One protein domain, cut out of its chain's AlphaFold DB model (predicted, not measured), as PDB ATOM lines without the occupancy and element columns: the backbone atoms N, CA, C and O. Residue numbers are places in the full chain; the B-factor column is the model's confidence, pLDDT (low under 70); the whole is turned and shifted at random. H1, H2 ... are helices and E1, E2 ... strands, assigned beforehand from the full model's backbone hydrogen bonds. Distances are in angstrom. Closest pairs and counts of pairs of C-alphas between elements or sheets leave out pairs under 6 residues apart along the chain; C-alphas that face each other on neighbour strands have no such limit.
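What this domain is: This is residues 46 to 113 of the 114 residues of an uncharacterized protein of Synechococcus sp. CB0101 (UniProt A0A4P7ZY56). A twisted wall of five strands, E1 to E5 side by side in chain order, has one helix, H1, slantwise over one face, making two layers. The 68 printed residues hold these strands, a meander, each the antiparallel neighbour of the one before, then H1. The class is mixed; the whole is compact, radius of gyration of the C-alphas 11.0 A, spans 28 by 27 by 19 A.

How they stand to each other: Look first at inner strands E2, residues 62 to 67, and E3, residues 71 to 76, a hairpin with N 64 and O 75 within hydrogen-bond range at 2.8 A. H1, residues 101 to 112, is on the sheet at a height of 8.8 A; its closest C-alpha to E3, Val 108, is 6.9 A from that of Met 72. In H1 every O i to N i+4 pair is within hydrogen-bond range.

Where its parts are: Find E1, residues 52 to 56, beginning at C-alpha (-5.743, -27.645, 172.845). E4 is residues 81 to 85 and E5 residues 92 to 95. E3 spans 17.1 A; H1, 16.6 A, ends at (-18.940, -22.168, 169.987).

The domain as a whole: The printed part has no cut and no long link. Of its residues, 34 are under pLDDT 70, among them 86 to 102.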
ATOM      1  N   GLN A  46      -4.845 -32.321 162.490       59.81
ATOM      2  CA  GLN A  46      -4.718 -30.929 162.033       59.81
ATOM      3  C   GLN A  46      -4.514 -29.926 163.170       59.81
ATOM      4  O   GLN A  46      -3.998 -28.838 162.916       59.81
ATOM      5  N   TRP A  47      -4.857 -30.293 164.403       62.47
ATOM      6  CA  TRP A  47      -4.667 -29.440 165.570       62.47
ATOM      7  C   TRP A  47      -3.208 -29.502 166.016       62.47
ATOM      8  O   TRP A  47      -2.681 -30.572 166.346       62.47
ATOM      9  N   LYS A  48      -2.506 -28.363 165.999       53.00
ATOM     10  CA  LYS A  48      -1.123 -28.323 166.484       53.00
ATOM     11  C   LYS A  48      -1.104 -28.532 167.994       53.00
ATOM     12  O   LYS A  48      -1.908 -27.977 168.736       53.00
ATOM     13  N   ALA A  49      -0.118 -29.292 168.468       44.50
ATOM     14  CA  ALA A  49       0.140 -29.431 169.896       44.50
ATOM     15  C   ALA A  49       0.349 -28.041 170.532       44.50
ATOM     16  O   ALA A  49       1.313 -27.353 170.195       44.50
ATOM     17  N   GLY A  50      -0.554 -27.647 171.434       50.59
ATOM     18  CA  GLY A  50      -0.553 -26.340 172.104       50.59
ATOM     19  C   GLY A  50      -1.774 -25.462 171.816       50.59
ATOM     20  O   GLY A  50      -1.966 -24.488 172.530       50.59
ATOM     21  N   GLU A  51      -2.610 -25.821 170.839       66.62
ATOM     22  CA  GLU A  51      -3.907 -25.165 170.564       66.62
ATOM     23  C   GLU A  51      -5.079 -25.895 171.244       66.62
ATOM     24  O   GLU A  51      -6.240 -25.643 170.943       66.62
ATOM     25  N   CYS A  52      -4.765 -26.826 172.149       75.69
ATOM     26  CA  CYS A  52      -5.743 -27.645 172.845       75.69
ATOM     27  C   CYS A  52      -5.546 -27.564 174.357       75.69
ATOM     28  O   CYS A  52      -4.448 -27.831 174.859       75.69
ATOM     29  N   GLU A  53      -6.625 -27.272 175.064       79.06
ATOM     30  CA  GLU A  53      -6.712 -27.251 176.518       79.06
ATOM     31  C   GLU A  53      -7.217 -28.614 177.019       79.06
ATOM     32  O   GLU A  53      -7.934 -29.333 176.319       79.06
ATOM     33  N   ALA A  54      -6.799 -29.009 178.221       82.44
ATOM     34  CA  ALA A  54      -7.330 -30.200 178.876       82.44
ATOM     35  C   ALA A  54      -8.530 -29.803 179.737       82.44
ATOM     36  O   ALA A  54      -8.423 -28.865 180.526       82.44
ATOM     37  N   ASP A  55      -9.623 -30.547 179.617       83.00
ATOM     38  CA  ASP A  55     -10.858 -30.301 180.359       83.00
ATOM     39  C   ASP A  55     -11.489 -31.632 180.803       83.00
ATOM     40  O   ASP A  55     -10.891 -32.706 180.640       83.00
ATOM     41  N   VAL A  56     -12.675 -31.575 181.399       78.38
ATOM     42  CA  VAL A  56     -13.443 -32.734 181.855       78.38
ATOM     43  C   VAL A  56     -14.868 -32.627 181.331       78.38
ATOM     44  O   VAL A  56     -15.476 -31.563 181.412       78.38
ATOM     45  N   ASP A  57     -15.405 -33.727 180.807       74.00
ATOM     46  CA  ASP A  57     -16.796 -33.762 180.368       74.00
ATOM     47  C   ASP A  57     -17.811 -33.853 181.518       74.00
ATOM     48  O   ASP A  57     -17.459 -34.058 182.683       74.00
ATOM     49  N   ASP A  58     -19.101 -33.725 181.195       68.38
ATOM     50  CA  ASP A  58     -20.191 -33.839 182.179       68.38
ATOM     51  C   ASP A  58     -20.235 -35.214 182.875       68.38
ATOM     52  O   ASP A  58     -20.793 -35.354 183.968       68.38
ATOM     53  N   GLY A  59     -19.651 -36.242 182.253       72.81
ATOM     54  CA  GLY A  59     -19.491 -37.584 182.808       72.81
ATOM     55  C   GLY A  59     -18.290 -37.726 183.748       72.81
ATOM     56  O   GLY A  59     -18.152 -38.762 184.406       72.81
ATOM     57  N   GLY A  60     -17.444 -36.700 183.855       72.56
ATOM     58  CA  GLY A  60     -16.201 -36.741 184.616       72.56
ATOM     59  C   GLY A  60     -15.028 -37.349 183.842       72.56
ATOM     60  O   GLY A  60     -13.997 -37.649 184.457       72.56
ATOM     61  N   GLU A  61     -15.159 -37.569 182.530       75.88
ATOM     62  CA  GLU A  61     -14.081 -38.109 181.709       75.88
ATOM     63  C   GLU A  61     -13.130 -36.998 181.239       75.88
ATOM     64  O   GLU A  61     -13.566 -35.931 180.809       75.88
ATOM     65  N   PRO A  62     -11.808 -37.215 181.315       76.56
ATOM     66  CA  PRO A  62     -10.830 -36.252 180.824       76.56
ATOM     67  C   PRO A  62     -10.876 -36.141 179.297       76.56
ATOM     68  O   PRO A  62     -10.758 -37.142 178.581       76.56
ATOM     69  N   ILE A  63     -10.937 -34.903 178.819       79.19
ATOM     70  CA  ILE A  63     -11.022 -34.540 177.405       79.19
ATOM     71  C   ILE A  63      -9.946 -33.526 177.022       79.19
ATOM     72  O   ILE A  63      -9.303 -32.896 177.866       79.19
ATOM     73  N   LYS A  64      -9.751 -33.359 175.716       83.31
ATOM     74  CA  LYS A  64      -8.990 -32.251 175.139       83.31
ATOM     75  C   LYS A  64      -9.874 -31.450 174.207       83.31
ATOM     76  O   LYS A  64     -10.403 -32.020 173.257       83.31
ATOM     77  N   VAL A  65      -9.967 -30.153 174.455       81.75
ATOM     78  CA  VAL A  65     -10.721 -29.205 173.635       81.75
ATOM     79  C   VAL A  65      -9.726 -28.372 172.842       81.75
ATOM     80  O   VAL A  65      -8.823 -27.783 173.425       81.75
ATOM     81  N   CYS A  66      -9.863 -28.346 171.524       79.19
ATOM     82  CA  CYS A  66      -9.060 -27.538 170.618       79.19
ATOM     83  C   CYS A  66      -9.959 -26.505 169.942       79.19
ATOM     84  O   CYS A  66     -11.015 -26.866 169.423       79.19
ATOM     85  N   ASP A  67      -9.526 -25.248 169.941       79.38
ATOM     86  CA  ASP A  67     -10.269 -24.115 169.390       79.38
ATOM     87  C   ASP A  67      -9.303 -23.183 168.641       79.38
ATOM     88  O   ASP A  67      -8.280 -22.763 169.189       79.38
ATOM     89  N   ASP A  68      -9.609 -22.886 167.374       74.50
ATOM     90  CA  ASP A  68      -8.862 -21.927 166.541       74.50
ATOM     91  C   ASP A  68      -9.653 -20.628 166.263       74.50
ATOM     92  O   ASP A  68      -9.206 -19.772 165.490       74.50
ATOM     93  N   GLY A  69     -10.823 -20.467 166.892       71.38
ATOM     94  CA  GLY A  69     -11.772 -19.370 166.704       71.38
ATOM     95  C   GLY A  69     -12.721 -19.540 165.509       71.38
ATOM     96  O   GLY A  69     -13.600 -18.701 165.314       71.38
ATOM     97  N   TYR A  70     -12.550 -20.588 164.698       69.75
ATOM     98  CA  TYR A  70     -13.389 -20.912 163.533       69.75
ATOM     99  C   TYR A  70     -13.874 -22.365 163.528       69.75
ATOM    100  O   TYR A  70     -14.962 -22.667 163.033       69.75
ATOM    101  N   HIS A  71     -13.065 -23.265 164.059       75.44
ATOM    102  CA  HIS A  71     -13.310 -24.677 164.224       75.44
ATOM    103  C   HIS A  71     -13.131 -25.034 165.682       75.44
ATOM    104  O   HIS A  71     -12.405 -24.385 166.434       75.44
ATOM    105  N   MET A  72     -13.754 -26.142 166.038       77.50
ATOM    106  CA  MET A  72     -13.622 -26.722 167.347       77.50
ATOM    107  C   MET A  72     -13.502 -28.223 167.237       77.50
ATOM    108  O   MET A  72     -14.166 -28.859 166.410       77.50
ATOM    109  N   ALA A  73     -12.687 -28.795 168.109       78.06
ATOM    110  CA  ALA A  73     -12.613 -30.227 168.266       78.06
ATOM    111  C   ALA A  73     -12.514 -30.636 169.725       78.06
ATOM    112  O   ALA A  73     -11.818 -30.009 170.514       78.06
ATOM    113  N   VAL A  74     -13.181 -31.728 170.066       78.81
ATOM    114  CA  VAL A  74     -13.096 -32.356 171.377       78.81
ATOM    115  C   VAL A  74     -12.641 -33.794 171.184       78.81
ATOM    116  O   VAL A  74     -13.172 -34.512 170.334       78.81
ATOM    117  N   PHE A  75     -11.634 -34.202 171.953       79.69
ATOM    118  CA  PHE A  75     -11.030 -35.530 171.913       79.69
ATOM    119  C   PHE A  75     -11.115 -36.197 173.278       79.69
ATOM    120  O   PHE A  75     -10.694 -35.619 174.282       79.69
ATOM    121  N   TRP A  76     -11.572 -37.443 173.290       79.44
ATOM    122  CA  TRP A  76     -11.626 -38.289 174.475       79.44
ATOM    123  C   TRP A  76     -10.482 -39.305 174.472       79.44
ATOM    124  O   TRP A  76      -9.894 -39.638 173.436       79.44
ATOM    125  N   ASN A  77     -10.153 -39.824 175.654       75.94
ATOM    126  CA  ASN A  77      -9.062 -40.791 175.826       75.94
ATOM    127  C   ASN A  77      -9.350 -42.181 175.230       75.94
ATOM    128  O   ASN A  77      -8.418 -42.961 175.027       75.94
ATOM    129  N   ASP A  78     -10.611 -42.498 174.952       71.62
ATOM    130  CA  ASP A  78     -11.035 -43.725 174.268       71.62
ATOM    131  C   ASP A  78     -10.811 -43.668 172.739       71.62
ATOM    132  O   ASP A  78     -10.987 -44.674 172.045       71.62
ATOM    133  N   GLY A  79     -10.387 -42.507 172.221       73.31
ATOM    134  CA  GLY A  79     -10.197 -42.231 170.799       73.31
ATOM    135  C   GLY A  79     -11.428 -41.640 170.110       73.31
ATOM    136  O   GLY A  79     -11.364 -41.387 168.905       73.31
ATOM    137  N   SER A  80     -12.519 -41.417 170.843       79.31
ATOM    138  CA  SER A  80     -13.691 -40.702 170.348       79.31
ATOM    139  C   SER A  80     -13.371 -39.233 170.092       79.31
ATOM    140  O   SER A  80     -12.551 -38.623 170.788       79.31
ATOM    141  N   PHE A  81     -14.034 -38.649 169.095       77.88
ATOM    142  CA  PHE A  81     -13.881 -37.237 168.787       77.88
ATOM    143  C   PHE A  81     -15.128 -36.599 168.180       77.88
ATOM    144  O   PHE A  81     -15.943 -37.230 167.494       77.88
ATOM    145  N   VAL A  82     -15.214 -35.293 168.390       78.69
ATOM    146  CA  VAL A  82     -16.137 -34.386 167.713       78.69
ATOM    147  C   VAL A  82     -15.286 -33.289 167.098       78.69
ATOM    148  O   VAL A  82     -14.431 -32.743 167.779       78.69
ATOM    149  N   ASN A  83     -15.475 -32.974 165.822       75.94
ATOM    150  CA  ASN A  83     -14.800 -31.852 165.178       75.94
ATOM    151  C   ASN A  83     -15.725 -31.204 164.152       75.94
ATOM    152  O   ASN A  83     -16.278 -31.902 163.301       75.94
ATOM    153  N   GLY A  84     -15.866 -29.887 164.184       72.19
ATOM    154  CA  GLY A  84     -16.513 -29.158 163.102       72.19
ATOM    155  C   GLY A  84     -16.189 -27.678 163.124       72.19
ATOM    156  O   GLY A  84     -15.515 -27.178 164.019       72.19
ATOM    157  N   ALA A  85     -16.680 -26.982 162.106       71.06
ATOM    158  CA  ALA A  85     -16.651 -25.530 162.081       71.06
ATOM    159  C   ALA A  85     -17.752 -24.973 163.000       71.06
ATOM    160  O   ALA A  85     -18.865 -25.508 163.015       71.06
ATOM    161  N   CYS A  86     -17.455 -23.890 163.724       68.69
ATOM    162  CA  CYS A  86     -18.446 -23.090 164.448       68.69
ATOM    163  C   CYS A  86     -19.228 -22.227 163.442       68.69
ATOM    164  O   CYS A  86     -19.083 -21.006 163.380       68.69
ATOM    165  N   THR A  87     -19.996 -22.878 162.569       66.50
ATOM    166  CA  THR A  87     -20.788 -22.244 161.508       66.50
ATOM    167  C   THR A  87     -22.267 -22.611 161.642       66.50
ATOM    168  O   THR A  87     -22.607 -23.675 162.166       66.50
ATOM    169  N   GLU A  88     -23.169 -21.751 161.148       59.25
ATOM    170  CA  GLU A  88     -24.633 -21.955 161.230       59.25
ATOM    171  C   GLU A  88     -25.104 -23.288 160.615       59.25
ATOM    172  O   GLU A  88     -26.129 -23.839 161.020       59.25
ATOM    173  N   ASP A  89     -24.369 -23.830 159.641       64.88
ATOM    174  CA  ASP A  89     -24.676 -25.106 158.993       64.88
ATOM    175  C   ASP A  89     -24.249 -26.333 159.815       64.88
ATOM    176  O   ASP A  89     -24.738 -27.437 159.557       64.88
ATOM    177  N   GLY A  90     -23.396 -26.153 160.831       60.00
ATOM    178  CA  GLY A  90     -23.068 -27.178 161.819       60.00
ATOM    179  C   GLY A  90     -22.493 -28.461 161.219       60.00
ATOM    180  O   GLY A  90     -22.947 -29.563 161.549       60.00
ATOM    181  N   SER A  91     -21.509 -28.348 160.321       63.72
ATOM    182  CA  SER A  91     -20.859 -29.512 159.714       63.72
ATOM    183  C   SER A  91     -19.895 -30.193 160.703       63.72
ATOM    184  O   SER A  91     -18.676 -30.049 160.616       63.72
ATOM    185  N   TYR A  92     -20.444 -30.942 161.659       67.56
ATOM    186  CA  TYR A  92     -19.665 -31.689 162.648       67.56
ATOM    187  C   TYR A  92     -19.400 -33.126 162.176       67.56
ATOM    188  O   TYR A  92     -20.326 -33.914 161.929       67.56
ATOM    189  N   ASN A  93     -18.123 -33.485 162.078       67.50
ATOM    190  CA  ASN A  93     -17.668 -34.863 162.008       67.50
ATOM    191  C   ASN A  93     -17.615 -35.443 163.424       67.50
ATOM    192  O   ASN A  93     -16.998 -34.871 164.319       67.50
ATOM    193  N   VAL A  94     -18.304 -36.561 163.629       68.94
ATOM    194  CA  VAL A  94     -18.503 -37.154 164.953       68.94
ATOM    195  C   VAL A  94     -18.225 -38.639 164.855       68.94
ATOM    196  O   VAL A  94     -18.962 -39.350 164.167       68.94
ATOM    197  N   ASP A  95     -17.198 -39.094 165.558       69.94
ATOM    198  CA  ASP A  95     -16.954 -40.507 165.832       69.94
ATOM    199  C   ASP A  95     -16.877 -40.657 167.346       69.94
ATOM    200  O   ASP A  95     -15.816 -40.535 167.950       69.94
ATOM    201  N   TYR A  96     -18.047 -40.812 167.966       66.00
ATOM    202  CA  TYR A  96     -18.178 -40.865 169.412       66.00
ATOM    203  C   TYR A  96     -18.729 -42.209 169.868       66.00
ATOM    204  O   TYR A  96     -19.812 -42.629 169.448       66.00
ATOM    205  N   LYS A  97     -18.002 -42.877 170.762       63.75
ATOM    206  CA  LYS A  97     -18.330 -44.201 171.291       63.75
ATOM    207  C   LYS A  97     -18.764 -44.116 172.750       63.75
ATOM    208  O   LYS A  97     -18.057 -44.551 173.643       63.75
ATOM    209  N   GLY A  98     -19.975 -43.625 172.999       61.75
ATOM    210  CA  GLY A  98     -20.516 -43.621 174.366       61.75
ATOM    211  C   GLY A  98     -21.745 -42.747 174.590       61.75
ATOM    212  O   GLY A  98     -22.608 -43.125 175.374       61.75
ATOM    213  N   ILE A  99     -21.872 -41.639 173.855       62.56
ATOM    214  CA  ILE A  99     -23.037 -40.739 173.864       62.56
ATOM    215  C   ILE A  99     -23.649 -40.636 172.463       62.56
ATOM    216  O   ILE A  99     -23.063 -41.088 171.474       62.56
ATOM    217  N   SER A 100     -24.853 -40.069 172.358       68.19
ATOM    218  CA  SER A 100     -25.473 -39.865 171.050       68.19
ATOM    219  C   SER A 100     -24.760 -38.746 170.283       68.19
ATOM    220  O   SER A 100     -24.298 -37.769 170.867       68.19
ATOM    221  N   LYS A 101     -24.709 -38.842 168.947       63.88
ATOM    222  CA  LYS A 101     -24.150 -37.782 168.087       63.88
ATOM    223  C   LYS A 101     -24.745 -36.398 168.399       63.88
ATOM    224  O   LYS A 101     -24.056 -35.396 168.263       63.88
ATOM    225  N   SER A 102     -26.010 -36.351 168.810       67.56
ATOM    226  CA  SER A 102     -26.725 -35.133 169.195       67.56
ATOM    227  C   SER A 102     -26.131 -34.471 170.438       67.56
ATOM    228  O   SER A 102     -25.951 -33.259 170.442       67.56
ATOM    229  N   ASP A 103     -25.796 -35.265 171.458       70.50
ATOM    230  CA  ASP A 103     -25.244 -34.771 172.726       70.50
ATOM    231  C   ASP A 103     -23.804 -34.277 172.527       70.50
ATOM    232  O   ASP A 103     -23.444 -33.194 172.976       70.50
ATOM    233  N   ALA A 104     -23.020 -35.012 171.733       67.06
ATOM    234  CA  ALA A 104     -21.678 -34.606 171.307       67.06
ATOM    235  C   ALA A 104     -21.673 -33.258 170.556       67.06
ATOM    236  O   ALA A 104     -20.774 -32.441 170.737       67.06
ATOM    237  N   ILE A 105     -22.679 -33.014 169.710       67.69
ATOM    238  CA  ILE A 105     -22.829 -31.742 168.988       67.69
ATOM    239  C   ILE A 105     -23.302 -30.621 169.919       67.69
ATOM    240  O   ILE A 105     -22.861 -29.489 169.750       67.69
ATOM    241  N   ALA A 106     -24.193 -30.908 170.875       71.94
ATOM    242  CA  ALA A 106     -24.659 -29.916 171.847       71.94
ATOM    243  C   ALA A 106     -23.491 -29.338 172.654       71.94
ATOM    244  O   ALA A 106     -23.388 -28.125 172.789       71.94
ATOM    245  N   TRP A 107     -22.565 -30.205 173.058       66.44
ATOM    246  CA  TRP A 107     -21.307 -29.817 173.678       66.44
ATOM    247  C   TRP A 107     -20.517 -28.831 172.814       66.44
ATOM    248  O   TRP A 107     -20.204 -27.732 173.254       66.44
ATOM    249  N   VAL A 108     -20.254 -29.168 171.548       66.56
ATOM    250  CA  VAL A 108     -19.488 -28.265 170.672       66.56
ATOM    251  C   VAL A 108     -20.192 -26.927 170.450       66.56
ATOM    252  O   VAL A 108     -19.527 -25.899 170.394       66.56
ATOM    253  N   LYS A 109     -21.527 -26.911 170.396       68.00
ATOM    254  CA  LYS A 109     -22.294 -25.663 170.296       68.00
ATOM    255  C   LYS A 109     -22.157 -24.772 171.529       68.00
ATOM    256  O   LYS A 109     -21.960 -23.573 171.360       68.00
ATOM    257  N   GLU A 110     -22.187 -25.345 172.736       69.12
ATOM    258  CA  GLU A 110     -21.984 -24.575 173.972       69.12
ATOM    259  C   GLU A 110     -20.630 -23.861 173.985       69.12
ATOM    260  O   GLU A 110     -20.547 -22.697 174.377       69.12
ATOM    261  N   PHE A 111     -19.578 -24.517 173.498       63.47
ATOM    262  CA  PHE A 111     -18.260 -23.890 173.385       63.47
ATOM    263  C   PHE A 111     -18.151 -22.907 172.205       63.47
ATOM    264  O   PHE A 111     -17.476 -21.889 172.345       63.47
ATOM    265  N   CYS A 112     -18.838 -23.146 171.080       64.12
ATOM    266  CA  CYS A 112     -18.940 -22.168 169.987       64.12
ATOM    267  C   CYS A 112     -19.735 -20.903 170.394       64.12
ATOM    268  O   CYS A 112     -19.674 -19.896 169.689       64.12
ATOM    269  N   GLY A 113     -20.448 -20.929 171.528       58.81
ATOM    270  CA  GLY A 113     -21.177 -19.783 172.075       58.81
ATOM    271  C   GLY A 113     -22.561 -19.537 171.461       58.81
ATOM    272  O   GLY A 113     -23.047 -18.407 171.560       58.81
TER     273      GLY A 113